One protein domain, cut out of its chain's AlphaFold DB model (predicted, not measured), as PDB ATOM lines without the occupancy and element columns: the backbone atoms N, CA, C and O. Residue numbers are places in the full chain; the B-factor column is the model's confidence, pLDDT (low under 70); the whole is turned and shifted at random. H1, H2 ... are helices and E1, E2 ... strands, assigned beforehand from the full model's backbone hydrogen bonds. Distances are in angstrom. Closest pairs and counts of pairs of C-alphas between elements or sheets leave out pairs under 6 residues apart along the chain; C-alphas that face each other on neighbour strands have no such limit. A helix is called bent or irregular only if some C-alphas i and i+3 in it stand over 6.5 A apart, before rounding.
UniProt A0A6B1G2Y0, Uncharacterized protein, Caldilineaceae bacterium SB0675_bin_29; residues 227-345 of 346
ATOM      1  N   LEU A 227     222.851 219.022 267.988       93.62
ATOM      2  CA  LEU A 227     222.547 219.147 266.562       93.62
ATOM      3  C   LEU A 227     223.104 217.964 265.765       93.62
ATOM      4  O   LEU A 227     224.294 217.658 265.848       93.62
ATOM      5  N   CYS A 228     222.250 217.323 264.964       87.81
ATOM      6  CA  CYS A 228     222.625 216.165 264.151       87.81
ATOM      7  C   CYS A 228     222.319 216.376 262.660       87.81
ATOM      8  O   CYS A 228     221.278 216.907 262.280       87.81
ATOM      9  N   HIS A 229     223.194 215.866 261.793       81.75
ATOM     10  CA  HIS A 229     223.014 215.898 260.331       81.75
ATOM     11  C   HIS A 229     222.621 214.535 259.746       81.75
ATOM     12  O   HIS A 229     222.769 214.293 258.550       81.75
ATOM     13  N   PHE A 230     222.141 213.625 260.586       77.81
ATOM     14  CA  PHE A 230     221.781 212.266 260.212       77.81
ATOM     15  C   PHE A 230     220.662 211.740 261.116       77.81
ATOM     16  O   PHE A 230     220.437 212.266 262.207       77.81
ATOM     17  N   TYR A 231     219.983 210.681 260.667       73.25
ATOM     18  CA  TYR A 231     218.964 209.993 261.457       73.25
ATOM     19  C   TYR A 231     219.625 209.221 262.611       73.25
ATOM     20  O   TYR A 231     220.365 208.258 262.393       73.25
ATOM     21  N   TRP A 232     219.385 209.673 263.841       67.00
ATOM     22  CA  TRP A 232     219.807 208.990 265.065       67.00
ATOM     23  C   TRP A 232     218.818 207.857 265.404       67.00
ATOM     24  O   TRP A 232     217.612 208.083 265.286       67.00
ATOM     25  N   PRO A 233     219.254 206.664 265.863       62.19
ATOM     26  CA  PRO A 233     220.634 206.230 266.116       62.19
ATOM     27  C   PRO A 233     221.266 205.434 264.958       62.19
ATOM     28  O   PRO A 233     222.458 205.146 265.014       62.19
ATOM     29  N   ASP A 234     220.497 205.092 263.918       62.28
ATOM     30  CA  ASP A 234     220.851 204.055 262.930       62.28
ATOM     31  C   ASP A 234     222.165 204.323 262.167       62.28
ATOM     32  O   ASP A 234     222.826 203.390 261.718       62.28
ATOM     33  N   ILE A 235     222.566 205.591 262.015       60.75
ATOM     34  CA  ILE A 235     223.832 205.960 261.352       60.75
ATOM     35  C   ILE A 235     225.039 205.894 262.307       60.75
ATOM     36  O   ILE A 235     226.165 205.709 261.849       60.75
ATOM     37  N   ILE A 236     224.823 206.012 263.622       63.00
ATOM     38  CA  ILE A 236     225.882 205.888 264.639       63.00
ATOM     39  C   ILE A 236     226.160 204.414 264.937       63.00
ATOM     40  O   ILE A 236     227.317 204.015 265.042       63.00
ATOM     41  N   ASP A 237     225.104 203.614 265.061       65.81
ATOM     42  CA  ASP A 237     225.195 202.174 265.272       65.81
ATOM     43  C   ASP A 237     224.165 201.458 264.380       65.81
ATOM     44  O   ASP A 237     222.992 201.352 264.743       65.81
ATOM     45  N   PRO A 238     224.593 200.942 263.211       64.75
ATOM     46  CA  PRO A 238     223.728 200.196 262.296       64.75
ATOM     47  C   PRO A 238     223.150 198.909 262.897       64.75
ATOM     48  O   PRO A 238     222.198 198.355 262.351       64.75
ATOM     49  N   ASN A 239     223.730 198.418 263.998       65.19
ATOM     50  CA  ASN A 239     223.258 197.252 264.736       65.19
ATOM     51  C   ASN A 239     222.454 197.642 265.982       65.19
ATOM     52  O   ASN A 239     222.101 196.757 266.767       65.19
ATOM     53  N   PHE A 240     222.150 198.933 266.175       63.72
ATOM     54  CA  PHE A 240     221.266 199.372 267.242       63.72
ATOM     55  C   PHE A 240     219.888 198.771 266.989       63.72
ATOM     56  O   PHE A 240     219.123 199.233 266.135       63.72
ATOM     57  N   ALA A 241     219.598 197.680 267.697       59.50
ATOM     58  CA  ALA A 241     218.382 196.922 267.488       59.50
ATOM     59  C   ALA A 241     217.162 197.849 267.585       59.50
ATOM     60  O   ALA A 241     217.142 198.811 268.363       59.50
ATOM     61  N   TYR A 242     216.111 197.535 266.823       61.31
ATOM     62  CA  TYR A 242     214.766 197.981 267.171       61.31
ATOM     63  C   TYR A 242     214.472 197.321 268.525       61.31
ATOM     64  O   TYR A 242     214.087 196.159 268.585       61.31
ATOM     65  N   GLY A 243     214.897 197.975 269.608       62.69
ATOM     66  CA  GLY A 243     214.933 197.362 270.928       62.69
ATOM     67  C   GLY A 243     213.529 197.004 271.406       62.69
ATOM     68  O   GLY A 243     212.535 197.340 270.772       62.69
ATOM     69  N   GLU A 244     213.439 196.377 272.572       73.44
ATOM     70  CA  GLU A 244     212.169 196.166 273.267       73.44
ATOM     71  C   GLU A 244     212.071 197.090 274.491       73.44
ATOM     72  O   GLU A 244     213.068 197.641 274.971       73.44
ATOM     73  N   GLY A 245     210.854 197.286 275.002       83.50
ATOM     74  CA  GLY A 245     210.619 198.054 276.224       83.50
ATOM     75  C   GLY A 245     211.135 199.496 276.142       83.50
ATOM     76  O   GLY A 245     210.716 200.269 275.281       83.50
ATOM     77  N   ILE A 246     212.031 199.876 277.058       83.06
ATOM     78  CA  ILE A 246     212.499 201.264 277.200       83.06
ATOM     79  C   ILE A 246     213.324 201.753 276.002       83.06
ATOM     80  O   ILE A 246     213.202 202.912 275.617       83.06
ATOM     81  N   ASN A 247     214.103 200.877 275.357       81.38
ATOM     82  CA  ASN A 247     214.924 201.253 274.201       81.38
ATOM     83  C   ASN A 247     214.052 201.607 272.990       81.38
ATOM     84  O   ASN A 247     214.348 202.561 272.270       81.38
ATOM     85  N   LEU A 248     212.937 200.889 272.810       82.25
ATOM     86  CA  LEU A 248     211.940 201.221 271.795       82.25
ATOM     87  C   LEU A 248     211.287 202.576 272.074       82.25
ATOM     88  O   LEU A 248     211.157 203.404 271.176       82.25
ATOM     89  N   GLN A 249     210.906 202.819 273.328       85.62
ATOM     90  CA  GLN A 249     210.294 204.088 273.720       85.62
ATOM     91  C   GLN A 249     211.269 205.260 273.557       85.62
ATOM     92  O   GLN A 249     210.850 206.333 273.129       85.62
ATOM     93  N   LEU A 250     212.560 205.064 273.848       87.38
ATOM     94  CA  LEU A 250     213.601 206.064 273.610       87.38
ATOM     95  C   LEU A 250     213.736 206.385 272.125       87.38
ATOM     96  O   LEU A 250     213.695 207.556 271.749       87.38
ATOM     97  N   ARG A 251     213.816 205.356 271.276       84.94
ATOM     98  CA  ARG A 251     213.856 205.529 269.821       84.94
ATOM     99  C   ARG A 251     212.617 206.261 269.304       84.94
ATOM    100  O   ARG A 251     212.754 207.184 268.511       84.94
ATOM    101  N   SER A 252     211.427 205.897 269.780       86.94
ATOM    102  CA  SER A 252     210.178 206.581 269.424       86.94
ATOM    103  C   SER A 252     210.174 208.040 269.888       86.94
ATOM    104  O   SER A 252     209.815 208.919 269.111       86.94
ATOM    105  N   GLY A 253     210.637 208.327 271.109       91.25
ATOM    106  CA  GLY A 253     210.756 209.692 271.624       91.25
ATOM    107  C   GLY A 253     211.696 210.560 270.785       91.25
ATOM    108  O   GLY A 253     211.350 211.687 270.439       91.25
ATOM    109  N   VAL A 254     212.852 210.016 270.394       91.25
ATOM    110  CA  VAL A 254     213.797 210.704 269.504       91.25
ATOM    111  C   VAL A 254     213.232 210.869 268.092       91.25
ATOM    112  O   VAL A 254     213.383 211.942 267.509       91.25
ATOM    113  N   SER A 255     212.559 209.852 267.548       89.00
ATOM    114  CA  SER A 255     211.929 209.936 266.226       89.00
ATOM    115  C   SER A 255     210.868 211.032 266.194       89.00
ATOM    116  O   SER A 255     210.942 211.904 265.336       89.00
ATOM    117  N   HIS A 256     209.955 211.039 267.170       92.75
ATOM    118  CA  HIS A 256     208.933 212.071 267.314       92.75
ATOM    119  C   HIS A 256     209.554 213.465 267.450       92.75
ATOM    120  O   HIS A 256     209.189 214.355 266.695       92.75
ATOM    121  N   LEU A 257     210.556 213.658 268.324       95.00
ATOM    122  CA  LEU A 257     211.276 214.939 268.431       95.00
ATOM    123  C   LEU A 257     211.824 215.405 267.070       95.00
ATOM    124  O   LEU A 257     211.793 216.592 266.746       95.00
ATOM    125  N   ASN A 258     212.328 214.466 266.270       92.69
ATOM    126  CA  ASN A 258     212.895 214.763 264.964       92.69
ATOM    127  C   ASN A 258     211.849 214.994 263.873       92.69
ATOM    128  O   ASN A 258     212.235 215.481 262.819       92.69
ATOM    129  N   GLU A 259     210.549 214.801 264.109       93.19
ATOM    130  CA  GLU A 259     209.481 215.225 263.182       93.19
ATOM    131  C   GLU A 259     209.384 216.755 263.030       93.19
ATOM    132  O   GLU A 259     208.563 217.263 262.270       93.19
ATOM    133  N   VAL A 260     210.297 217.516 263.649       95.50
ATOM    134  CA  VAL A 260     210.498 218.947 263.392       95.50
ATOM    135  C   VAL A 260     210.631 219.250 261.895       95.50
ATOM    136  O   VAL A 260     210.117 220.267 261.435       95.50
ATOM    137  N   TRP A 261     211.235 218.347 261.110       93.81
ATOM    138  CA  TRP A 261     211.322 218.503 259.654       93.81
ATOM    139  C   TRP A 261     209.938 218.493 258.989       93.81
ATOM    140  O   TRP A 261     209.750 219.173 257.980       93.81
ATOM    141  N   ALA A 262     208.975 217.733 259.520       94.69
ATOM    142  CA  ALA A 262     207.625 217.627 258.976       94.69
ATOM    143  C   ALA A 262     206.844 218.915 259.249       94.69
ATOM    144  O   ALA A 262     206.206 219.433 258.338       94.69
ATOM    145  N   VAL A 263     207.011 219.506 260.439       97.12
ATOM    146  CA  VAL A 263     206.465 220.832 260.786       97.12
ATOM    147  C   VAL A 263     206.982 221.909 259.833       97.12
ATOM    148  O   VAL A 263     206.214 222.685 259.267       97.12
ATOM    149  N   GLU A 264     208.294 221.944 259.616       96.94
ATOM    150  CA  GLU A 264     208.934 222.916 258.724       96.94
ATOM    151  C   GLU A 264     208.508 222.720 257.276       96.94
ATOM    152  O   GLU A 264     208.260 223.685 256.554       96.94
ATOM    153  N   THR A 265     208.403 221.463 256.850       96.00
ATOM    154  CA  THR A 265     207.944 221.132 255.506       96.00
ATOM    155  C   THR A 265     206.481 221.521 255.324       96.00
ATOM    156  O   THR A 265     206.147 222.074 254.280       96.00
ATOM    157  N   GLY A 266     205.636 221.299 256.333       96.00
ATOM    158  CA  GLY A 266     204.237 221.712 256.328       96.00
ATOM    159  C   GLY A 266     204.061 223.213 256.186       96.00
ATOM    160  O   GLY A 266     203.344 223.663 255.292       96.00
ATOM    161  N   GLY A 267     204.827 223.988 256.955       97.31
ATOM    162  CA  GLY A 267     204.876 225.440 256.803       97.31
ATOM    163  C   GLY A 267     205.323 225.893 255.412       97.31
ATOM    164  O   GLY A 267     204.680 226.741 254.789       97.31
ATOM    165  N   ALA A 268     206.402 225.289 254.906       96.56
ATOM    166  CA  ALA A 268     206.973 225.611 253.603       96.56
ATOM    167  C   ALA A 268     205.995 225.365 252.446       96.56
ATOM    168  O   ALA A 268     205.862 226.223 251.574       96.56
ATOM    169  N   ILE A 269     205.321 224.209 252.423       96.00
ATOM    170  CA  ILE A 269     204.385 223.884 251.340       96.00
ATOM    171  C   ILE A 269     203.089 224.686 251.451       96.00
ATOM    172  O   ILE A 269     202.598 225.137 250.421       96.00
ATOM    173  N   LEU A 270     202.589 224.931 252.673       97.50
ATOM    174  CA  LEU A 270     201.405 225.765 252.882       97.50
ATOM    175  C   LEU A 270     201.635 227.138 252.262       97.50
ATOM    176  O   LEU A 270     200.828 227.579 251.453       97.50
ATOM    177  N   HIS A 271     202.766 227.771 252.582       97.44
ATOM    178  CA  HIS A 271     203.155 229.038 251.970       97.44
ATOM    179  C   HIS A 271     203.302 228.922 250.447       97.44
ATOM    180  O   HIS A 271     202.753 229.744 249.722       97.44
ATOM    181  N   ALA A 272     204.027 227.910 249.959       96.19
ATOM    182  CA  ALA A 272     204.359 227.790 248.540       96.19
ATOM    183  C   ALA A 272     203.135 227.667 247.625       96.19
ATOM    184  O   ALA A 272     203.195 228.141 246.498       96.19
ATOM    185  N   PHE A 273     202.052 227.046 248.097       96.94
ATOM    186  CA  PHE A 273     200.852 226.804 247.293       96.94
ATOM    187  C   PHE A 273     199.636 227.626 247.743       96.94
ATOM    188  O   PHE A 273     198.543 227.424 247.218       96.94
ATOM    189  N   ALA A 274     199.793 228.551 248.700       96.50
ATOM    190  CA  ALA A 274     198.678 229.327 249.250       96.50
ATOM    191  C   ALA A 274     197.943 230.173 248.200       96.50
ATOM    192  O   ALA A 274     196.744 230.418 248.352       96.50
ATOM    193  N   ASP A 275     198.653 230.652 247.177       94.12
ATOM    194  CA  ASP A 275     198.087 231.487 246.109       94.12
ATOM    195  C   ASP A 275     197.628 230.674 244.886       94.12
ATOM    196  O   ASP A 275     196.813 231.166 244.105       94.12
ATOM    197  N   ASP A 276     198.099 229.431 244.750       95.00
ATOM    198  CA  ASP A 276     197.761 228.536 243.636       95.00
ATOM    199  C   ASP A 276     196.575 227.609 243.946       95.00
ATOM    200  O   ASP A 276     195.876 227.165 243.033       95.00
ATOM    201  N   LEU A 277     196.361 227.283 245.225       94.94
ATOM    202  CA  LEU A 277     195.314 226.375 245.691       94.94
ATOM    203  C   LEU A 277     194.227 227.114 246.481       94.94
ATOM    204  O   LEU A 277     194.437 228.191 247.039       94.94
ATOM    205  N   ASP A 278     193.042 226.506 246.538       93.88
ATOM    206  CA  ASP A 278     191.877 227.086 247.206       93.88
ATOM    207  C   ASP A 278     192.036 227.165 248.737       93.88
ATOM    208  O   ASP A 278     192.909 226.548 249.349       93.88
ATOM    209  N   TRP A 279     191.143 227.918 249.388       95.88
ATOM    210  CA  TRP A 279     191.142 228.122 250.844       95.88
ATOM    211  C   TRP A 279     191.170 226.814 251.644       95.88
ATOM    212  O   TRP A 279     191.819 226.729 252.685       95.88
ATOM    213  N   GLU A 280     190.475 225.797 251.150       96.81
ATOM    214  CA  GLU A 280     190.380 224.476 251.753       96.81
ATOM    215  C   GLU A 280     191.770 223.825 251.894       96.81
ATOM    216  O   GLU A 280     192.047 223.205 252.918       96.81
ATOM    217  N   TYR A 281     192.695 224.073 250.956       97.31
ATOM    218  CA  TYR A 281     194.088 223.646 251.091       97.31
ATOM    219  C   TYR A 281     194.788 224.325 252.274       97.31
ATOM    220  O   TYR A 281     195.415 223.645 253.081       97.31
ATOM    221  N   ILE A 282     194.671 225.652 252.404       98.38
ATOM    222  CA  ILE A 282     195.287 226.408 253.510       98.38
ATOM    223  C   ILE A 282     194.743 225.912 254.856       98.38
ATOM    224  O   ILE A 282     195.508 225.708 255.800       98.38
ATOM    225  N   TYR A 283     193.427 225.698 254.930       98.19
ATOM    226  CA  TYR A 283     192.734 225.211 256.121       98.19
ATOM    227  C   TYR A 283     193.242 223.827 256.561       98.19
ATOM    228  O   TYR A 283     193.654 223.650 257.712       98.19
ATOM    229  N   ASP A 284     193.293 222.867 255.636       97.94
ATOM    230  CA  ASP A 284     193.739 221.503 255.930       97.94
ATOM    231  C   ASP A 284     195.253 221.436 256.197       97.94
ATOM    232  O   ASP A 284     195.698 220.756 257.127       97.94
ATOM    233  N   ALA A 285     196.062 222.187 255.443       97.62
ATOM    234  CA  ALA A 285     197.511 222.231 255.622       97.62
ATOM    235  C   ALA A 285     197.910 222.822 256.984       97.62
ATOM    236  O   ALA A 285     198.861 222.342 257.609       97.62
ATOM    237  N   ALA A 286     197.181 223.825 257.484       98.38
ATOM    238  CA  ALA A 286     197.423 224.383 258.812       98.38
ATOM    239  C   ALA A 286     197.101 223.372 259.920       98.38
ATOM    240  O   ALA A 286     197.892 223.201 260.853       98.38
ATOM    241  N   ARG A 287     195.975 222.651 259.797       98.12
ATOM    242  CA  ARG A 287     195.613 221.569 260.724       98.12
ATOM    243  C   ARG A 287     196.689 220.488 260.755       98.12
ATOM    244  O   ARG A 287     197.098 220.078 261.841       98.12
ATOM    245  N   TRP A 288     197.147 220.065 259.580       95.94
ATOM    246  CA  TRP A 288     198.184 219.052 259.446       95.94
ATOM    247  C   TRP A 288     199.521 219.516 260.048       95.94
ATOM    248  O   TRP A 288     200.107 218.804 260.857       95.94
ATOM    249  N   THR A 289     199.956 220.747 259.765       97.69
ATOM    250  CA  THR A 289     201.192 221.312 260.340       97.69
ATOM    251  C   THR A 289     201.133 221.366 261.872       97.69
ATOM    252  O   THR A 289     202.133 221.110 262.547       97.69
ATOM    253  N   TYR A 290     199.959 221.652 262.448       98.50
ATOM    254  CA  TYR A 290     199.758 221.573 263.895       98.50
ATOM    255  C   TYR A 290     199.828 220.131 264.422       98.50
ATOM    256  O   TYR A 290     200.376 219.896 265.497       98.50
ATOM    257  N   ASP A 291     199.316 219.145 263.687       97.00
ATOM    258  CA  ASP A 291     199.442 217.740 264.086       97.00
ATOM    259  C   ASP A 291     200.895 217.283 264.177       97.00
ATOM    260  O   ASP A 291     201.282 216.725 265.207       97.00
ATOM    261  N   GLU A 292     201.712 217.629 263.186       95.69
ATOM    262  CA  GLU A 292     203.147 217.338 263.217       95.69
ATOM    263  C   GLU A 292     203.842 218.031 264.399       95.69
ATOM    264  O   GLU A 292     204.702 217.445 265.057       95.69
ATOM    265  N   SER A 293     203.434 219.258 264.758       97.94
ATOM    266  CA  SER A 293     204.036 219.946 265.909       97.94
ATOM    267  C   SER A 293     203.695 219.263 267.233       97.94
ATOM    268  O   SER A 293     204.529 219.198 268.138       97.94
ATOM    269  N   ARG A 294     202.498 218.672 267.346       97.44
ATOM    270  CA  ARG A 294     202.130 217.863 268.514       97.44
ATOM    271  C   ARG A 294     202.940 216.578 268.587       97.44
ATOM    272  O   ARG A 294     203.317 216.206 269.694       97.44
ATOM    273  N   HIS A 295     203.226 215.915 267.468       95.00
ATOM    274  CA  HIS A 295     204.081 214.726 267.487       95.00
ATOM    275  C   HIS A 295     205.480 215.060 268.006       95.00
ATOM    276  O   HIS A 295     205.964 214.402 268.926       95.00
ATOM    277  N   VAL A 296     206.072 216.163 267.544       96.94
ATOM    278  CA  VAL A 296     207.346 216.658 268.086       96.94
ATOM    279  C   VAL A 296     207.277 216.878 269.590       96.94
ATOM    280  O   VAL A 296     208.157 216.414 270.320       96.94
ATOM    281  N   LEU A 297     206.211 217.519 270.075       97.56
ATOM    282  CA  LEU A 297     206.006 217.734 271.507       97.56
ATOM    283  C   LEU A 297     205.840 216.422 272.287       97.56
ATOM    284  O   LEU A 297     206.343 216.331 273.403       97.56
ATOM    285  N   MET A 298     205.216 215.382 271.720       95.50
ATOM    286  CA  MET A 298     205.142 214.063 272.368       95.50
ATOM    287  C   MET A 298     206.538 213.484 272.626       95.50
ATOM    288  O   MET A 298     206.785 212.944 273.706       95.50
ATOM    289  N   GLY A 299     207.452 213.608 271.659       95.12
ATOM    290  CA  GLY A 299     208.845 213.185 271.809       95.12
ATOM    291  C   GLY A 299     209.622 214.058 272.791       95.12
ATOM    292  O   GLY A 299     210.263 213.546 273.711       95.12
ATOM    293  N   TYR A 300     209.510 215.378 272.635       97.25
ATOM    294  CA  TYR A 300     210.156 216.362 273.499       97.25
ATOM    295  C   TYR A 300     209.770 216.172 274.972       97.25
ATOM    296  O   TYR A 300     210.640 215.928 275.805       97.25
ATOM    297  N   GLU A 301     208.475 216.197 275.295       97.06
ATOM    298  CA  GLU A 301     207.982 216.073 276.671       97.06
ATOM    299  C   GLU A 301     208.326 214.711 277.283       97.06
ATOM    300  O   GLU A 301     208.672 214.626 278.461       97.06
ATOM    301  N   ARG A 302     208.310 213.633 276.485       95.19
ATOM    302  CA  ARG A 302     208.725 212.300 276.947       95.19
ATOM    303  C   ARG A 302     210.180 212.292 277.409       95.19
ATOM    304  O   ARG A 302     210.470 211.792 278.492       95.19
ATOM    305  N   LEU A 303     211.080 212.835 276.592       95.69
ATOM    306  CA  LEU A 303     212.509 212.886 276.897       95.69
ATOM    307  C   LEU A 303     212.782 213.805 278.098       95.69
ATOM    308  O   LEU A 303     213.535 213.436 278.999       95.69
ATOM    309  N   ARG A 304     212.099 214.954 278.176       97.12
ATOM    310  CA  ARG A 304     212.173 215.861 279.333       97.12
ATOM    311  C   ARG A 304     211.696 215.192 280.622       97.12
ATOM    312  O   ARG A 304     212.364 215.322 281.645       97.12
ATOM    313  N   ALA A 305     210.601 214.433 280.575       96.62
ATOM    314  CA  ALA A 305     210.070 213.704 281.728       96.62
ATOM    315  C   ALA A 305     211.023 212.614 282.253       96.62
ATOM    316  O   ALA A 305     210.984 212.284 283.436       96.62
ATOM    317  N   TRP A 306     211.898 212.072 281.401       96.00
ATOM    318  CA  TRP A 306     212.959 211.143 281.807       96.00
ATOM    319  C   TRP A 306     214.234 211.822 282.316       96.00
ATOM    320  O   TRP A 306     215.164 211.134 282.728       96.00
ATOM    321  N   GLY A 307     214.273 213.156 282.334       97.25
ATOM    322  CA  GLY A 307     215.375 213.930 282.900       97.25
ATOM    323  C   GLY A 307     216.461 214.334 281.906       97.25
ATOM    324  O   GLY A 307     217.445 214.928 282.338       97.25
ATOM    325  N   PHE A 308     216.289 214.079 280.603       96.50
ATOM    326  CA  PHE A 308     217.254 214.528 279.597       96.50
ATOM    327  C   PHE A 308     217.307 216.061 279.520       96.50
ATOM    328  O   PHE A 308     216.289 216.766 279.432       96.50
ATOM    329  N   ALA A 309     218.523 216.595 279.534       97.44
ATOM    330  CA  ALA A 309     218.799 217.986 279.235       97.44
ATOM    331  C   ALA A 309     218.729 218.237 277.722       97.44
ATOM    332  O   ALA A 309     218.948 217.340 276.913       97.44
ATOM    333  N   LEU A 310     218.460 219.486 277.323       96.75
ATOM    334  CA  LEU A 310     218.326 219.841 275.903       96.75
ATOM    335  C   LEU A 310     219.572 219.446 275.092       96.75
ATOM    336  O   LEU A 310     219.443 218.850 274.031       96.75
ATOM    337  N   HIS A 311     220.769 219.679 275.639       96.56
ATOM    338  CA  HIS A 311     222.043 219.390 274.972       96.56
ATOM    339  C   HIS A 311     222.341 217.890 274.805       96.56
ATOM    340  O   HIS A 311     223.320 217.544 274.152       96.56
ATOM    341  N   GLU A 312     221.529 217.011 275.398       93.81
ATOM    342  CA  GLU A 312     221.592 215.555 275.218       93.81
ATOM    343  C   GLU A 312     220.601 215.071 274.148       93.81
ATOM    344  O   GLU A 312     220.721 213.959 273.639       93.81
ATOM    345  N   MET A 313     219.607 215.893 273.799       94.62
ATOM    346  CA  MET A 313     218.526 215.524 272.890       94.62
ATOM    347  C   MET A 313     218.938 215.795 271.433       94.62
ATOM    348  O   MET A 313     219.208 216.953 271.093       94.62
ATOM    349  N   PRO A 314     218.971 214.771 270.557       93.19
ATOM    350  CA  PRO A 314     219.377 214.934 269.165       93.19
ATOM    351  C   PRO A 314     218.285 215.634 268.348       93.19
ATOM    352  O   PRO A 314     217.179 215.107 268.200       93.19
ATOM    353  N   LEU A 315     218.600 216.800 267.786       94.06
ATOM    354  CA  LEU A 315     217.706 217.587 266.937       94.06
ATOM    355  C   LEU A 315     218.294 217.720 265.528       94.06
ATOM    356  O   LEU A 315     219.312 218.382 265.311       94.06
ATOM    357  N   GLY A 316     217.644 217.074 264.568       91.62
ATOM    358  CA  GLY A 316     218.133 216.911 263.209       91.62
ATOM    359  C   GLY A 316     217.554 217.885 262.191       91.62
ATOM    360  O   GLY A 316     216.470 218.444 262.365       91.62
ATOM    361  N   SER A 317     218.286 218.086 261.095       90.69
ATOM    362  CA  SER A 317     217.859 218.906 259.945       90.69
ATOM    363  C   SER A 317     217.759 218.113 258.630       90.69
ATOM    364  O   SER A 317     216.853 218.326 257.831       90.69
ATOM    365  N   TYR A 318     218.600 217.087 258.479       86.31
ATOM    366  CA  TYR A 318     218.849 216.267 257.285       86.31
ATOM    367  C   TYR A 318     217.678 216.002 256.316       86.31
ATOM    368  O   TYR A 318     217.875 216.102 255.103       86.31
ATOM    369  N   ILE A 319     216.471 215.654 256.786       88.88
ATOM    370  CA  ILE A 319     215.331 215.408 255.880       88.88
ATOM    371  C   ILE A 319     214.890 216.697 255.185       88.88
ATOM    372  O   ILE A 319     214.685 216.686 253.968       88.88
ATOM    373  N   TYR A 320     214.767 217.800 255.921       91.62
ATOM    374  CA  TYR A 320     214.329 219.072 255.355       91.62
ATOM    375  C   TYR A 320     215.373 219.613 254.363       91.62
ATOM    376  O   TYR A 320     215.028 219.976 253.235       91.62
ATOM    377  N   ASP A 321     216.648 219.596 254.758       89.25
ATOM    378  CA  ASP A 321     217.785 220.143 254.001       89.25
ATOM    379  C   ASP A 321     218.014 219.371 252.697       89.25
ATOM    380  O   ASP A 321     218.498 219.917 251.710       89.25
ATOM    381  N   SER A 322     217.619 218.091 252.653       89.56
ATOM    382  CA  SER A 322     217.724 217.262 251.448       89.56
ATOM    383  C   SER A 322     216.908 217.797 250.263       89.56
ATOM    384  O   SER A 322     217.036 217.292 249.147       89.56
ATOM    385  N   ALA A 323     215.981 218.733 250.502       90.31
ATOM    386  CA  ALA A 323     215.185 219.410 249.480       90.31
ATOM    387  C   ALA A 323     215.712 220.819 249.135       90.31
ATOM    388  O   ALA A 323     215.035 221.542 248.407       90.31
ATOM    389  N   ALA A 324     216.881 221.222 249.643       90.88
ATOM    390  CA  ALA A 324     217.511 222.490 249.281       90.88
ATOM    391  C   ALA A 324     217.750 222.583 247.762       90.88
ATOM    392  O   ALA A 324     218.139 221.600 247.122       90.88
ATOM    393  N   GLY A 325     217.481 223.754 247.177       90.69
ATOM    394  CA  GLY A 325     217.585 223.996 245.739       90.69
ATOM    395  C   GLY A 325     216.574 223.238 244.869       90.69
ATOM    396  O   GLY A 325     216.738 223.215 243.652       90.69
ATOM    397  N   GLN A 326     215.570 222.580 245.459       92.56
ATOM    398  CA  GLN A 326     214.506 221.885 244.728       92.56
ATOM    399  C   GLN A 326     213.203 222.687 244.756       92.56
ATOM    400  O   GLN A 326     212.929 223.420 245.706       92.56
ATOM    401  N   GLU A 327     212.362 222.473 243.745       91.19
ATOM    402  CA  GLU A 327     211.004 223.022 243.702       91.19
ATOM    403  C   GLU A 327     210.185 222.591 244.936       91.19
ATOM    404  O   GLU A 327     210.296 221.433 245.366       91.19
ATOM    405  N   PRO A 328     209.302 223.452 245.485       89.06
ATOM    406  CA  PRO A 328     208.516 223.138 246.682       89.06
ATOM    407  C   PRO A 328     207.738 221.819 246.592       89.06
ATOM    408  O   PRO A 328     207.634 221.091 247.579       89.06
ATOM    409  N   ILE A 329     207.262 221.455 245.396       90.00
ATOM    410  CA  ILE A 329     206.512 220.215 245.159       90.00
ATOM    411  C   ILE A 329     207.313 218.943 245.473       90.00
ATOM    412  O   ILE A 329     206.730 217.931 245.853       90.00
ATOM    413  N   VAL A 330     208.649 218.982 245.403       90.25
ATOM    414  CA  VAL A 330     209.529 217.835 245.713       90.25
ATOM    415  C   VAL A 330     209.452 217.442 247.194       90.25
ATOM    416  O   VAL A 330     209.767 216.309 247.566       90.25
ATOM    417  N   ARG A 331     208.993 218.352 248.057       89.50
ATOM    418  CA  ARG A 331     208.802 218.088 249.484       89.50
ATOM    419  C   ARG A 331     207.612 217.157 249.768       89.50
ATOM    420  O   ARG A 331     207.674 216.387 250.723       89.50
ATOM    421  N   LEU A 332     206.580 217.156 248.917       86.25
ATOM    422  CA  LEU A 332     205.360 216.351 249.095       86.25
ATOM    423  C   LEU A 332     205.602 214.828 248.994       86.25
ATOM    424  O   LEU A 332     205.200 214.103 249.906       86.25
ATOM    425  N   PRO A 333     206.302 214.294 247.968       83.75
ATOM    426  CA  PRO A 333     206.626 212.867 247.921       83.75
ATOM    427  C   PRO A 333     207.497 212.399 249.092       83.75
ATOM    428  O   PRO A 333     207.338 211.274 249.564       83.75
ATOM    429  N   LYS A 334     208.407 213.257 249.581       81.12
ATOM    430  CA  LYS A 334     209.262 212.952 250.739       81.12
ATOM    431  C   LYS A 334     208.444 212.805 252.015       81.12
ATOM    432  O   LYS A 334     208.649 211.838 252.744       81.12
ATOM    433  N   LEU A 335     207.502 213.724 252.238       79.75
ATOM    434  CA  LEU A 335     206.527 213.635 253.323       79.75
ATOM    435  C   LEU A 335     205.777 212.308 253.278       79.75
ATOM    436  O   LEU A 335     205.838 211.542 254.236       79.75
ATOM    437  N   HIS A 336     205.171 211.994 252.131       79.62
ATOM    438  CA  HIS A 336     204.420 210.755 251.952       79.62
ATOM    439  C   HIS A 336     205.274 209.506 252.230       79.62
ATOM    440  O   HIS A 336     204.860 208.622 252.980       79.62
ATOM    441  N   TYR A 337     206.484 209.433 251.670       79.06
ATOM    442  CA  TYR A 337     207.378 208.286 251.845       79.06
ATOM    443  C   TYR A 337     207.820 208.083 253.301       79.06
ATOM    444  O   TYR A 337     207.840 206.956 253.793       79.06
ATOM    445  N   LEU A 338     208.189 209.159 254.001       74.44
ATOM    446  CA  LEU A 338     208.723 209.071 255.362       74.44
ATOM    447  C   LEU A 338     207.625 208.868 256.409       74.44
ATOM    448  O   LEU A 338     207.824 208.089 257.339       74.44
ATOM    449  N   GLN A 339     206.450 209.478 256.226       65.25
ATOM    450  CA  GLN A 339     205.295 209.226 257.091       65.25
ATOM    451  C   GLN A 339     204.806 207.777 256.955       65.25
ATOM    452  O   GLN A 339     204.565 207.108 257.956       65.25
ATOM    453  N   THR A 340     204.725 207.240 255.733       60.38
ATOM    454  CA  THR A 340     204.274 205.851 255.519       60.38
ATOM    455  C   THR A 340     205.278 204.813 256.023       60.38
ATOM    456  O   THR A 340     204.871 203.791 256.572       60.38
ATOM    457  N   LYS A 341     206.588 205.074 255.922       55.56
ATOM    458  CA  LYS A 341     207.618 204.182 256.481       55.56
ATOM    459  C   LYS A 341     207.563 204.052 258.003       55.56
ATOM    460  O   LYS A 341     207.800 202.961 258.514       55.56
ATOM    461  N   ASN A 342     207.264 205.138 258.714       49.56
ATOM    462  CA  ASN A 342     207.221 205.128 260.178       49.56
ATOM    463  C   ASN A 342     205.943 204.471 260.732       49.56
ATOM    464  O   ASN A 342     205.961 203.975 261.853       49.56
ATOM    465  N   ILE A 343     204.858 204.425 259.948       43.03
ATOM    466  CA  ILE A 343     203.567 203.837 260.352       43.03
ATOM    467  C   ILE A 343     203.490 202.330 260.034       43.03
ATOM    468  O   ILE A 343     202.826 201.584 260.749       43.03
ATOM    469  N   CYS A 344     204.176 201.859 258.988       30.22
ATOM    470  CA  CYS A 344     204.052 200.481 258.488       30.22
ATOM    471  C   CYS A 344     205.073 199.473 259.054       30.22
ATOM    472  O   CYS A 344     205.087 198.330 258.606       30.22
ATOM    473  N   ASN A 345     205.908 199.864 260.021       30.31
ATOM    474  CA  ASN A 345     206.838 198.956 260.712       30.31
ATOM    475  C   ASN A 345     206.304 198.529 262.095       30.31
ATOM    476  O   ASN A 345     207.035 198.589 263.082       30.31
TER     477      ASN A 345
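AT A GLANCE: This is residues 227 to 345 of the 346 residues of an uncharacterized protein of Caldilineaceae bacterium SB0675_bin_29 (UniProt A0A6B1G2Y0). A long helix, H3, folds back along two shorter helices, H1 and H2, which follow each other nearly end to end; H2 and H3 make a long helical hairpin. H5 packs on H2 with residues 328 to 335 while staying apart from H3, and short H4 also packs on H2. The 119 printed residues have five named helices and one named strand, in the order H1 H2 H3 E1 H4 H5, and the class is mostly helix. The whole is compact, with a radius of gyration of the C-alphas of 15.5 A, but elongated in outline, spanning 45 by 29 by 27 A.

IN THESE COORDINATES: Start at C-alpha 227, at (222.547, 219.147, 266.562); residues 227 to 245 hold no named element. Find C-alpha 246 at (212.499, 201.264, 277.200), where H1 begins; it runs to residue 258, 18.2 A. After one residue comes H2, residues 260 to 273, 20.3 A. H3 spans residues 279 to 305 and is the longest helix, 39.0 A. Next come the strand E1, residues 314 to 316, and H4, residues 318 to 321. H5, residues 328 to 343, is 24.2 A long and ends at C-alpha 343, at (203.567, 203.837, 260.352); it is neither bent nor irregular, but only just: C-alphas 330 and 333 are 6.2 A apart.

HOW THE PARTS SIT: Look first at the hairpin: H2 and H3 touch at a shallow tilt of 12 degrees, opposite ways, their closest C-alphas being those of Gly 266 and Thr 289, 5.1 A apart. H1 touches H3, with H3's residues 295 to 303 alone, at a steep tilt of 41 degrees, opposite ways; the closest C-alphas are those of Gly 253 and Gly 299, 4.0 A. H1 and H2 meet only through their link. H2 touches H5 at a tilt of 36 degrees, only just steep, opposite ways; the closest C-alphas are those of Ile 269 and Pro 328, 6.3 A. With residues 261 to 265 alone H2 touches H4, where the C-alphas of Trp 261 and Tyr 320 come closest, at 5.3 A. The helix packing is mostly crossed, only just: 1 of 3 touching pairs with a tilt is shallow. H4 and H5 are near each other; H1 and H5 are apart. E1 pairs with no named strand, but residues 227 to 228 pair with its residues 315 to 316, parallel. In H1, H2 and H3 every O i to N i+4 pair is within hydrogen-bond range, in H5 9 of 12 are, and H4 is too short for such a pair.

THE WHOLE: The two C-alphas farthest apart, those of Glu 244 and Asp 275, are 46.7 A apart. Residues 275 to 280, of which 279 and 280 belong to H3, stand free. The printed part has no cut, and none of the links between named elements is long. The mean pLDDT of the printed part is 86.6; look for values under 70 at residues 232 to 243 and 339 to 345.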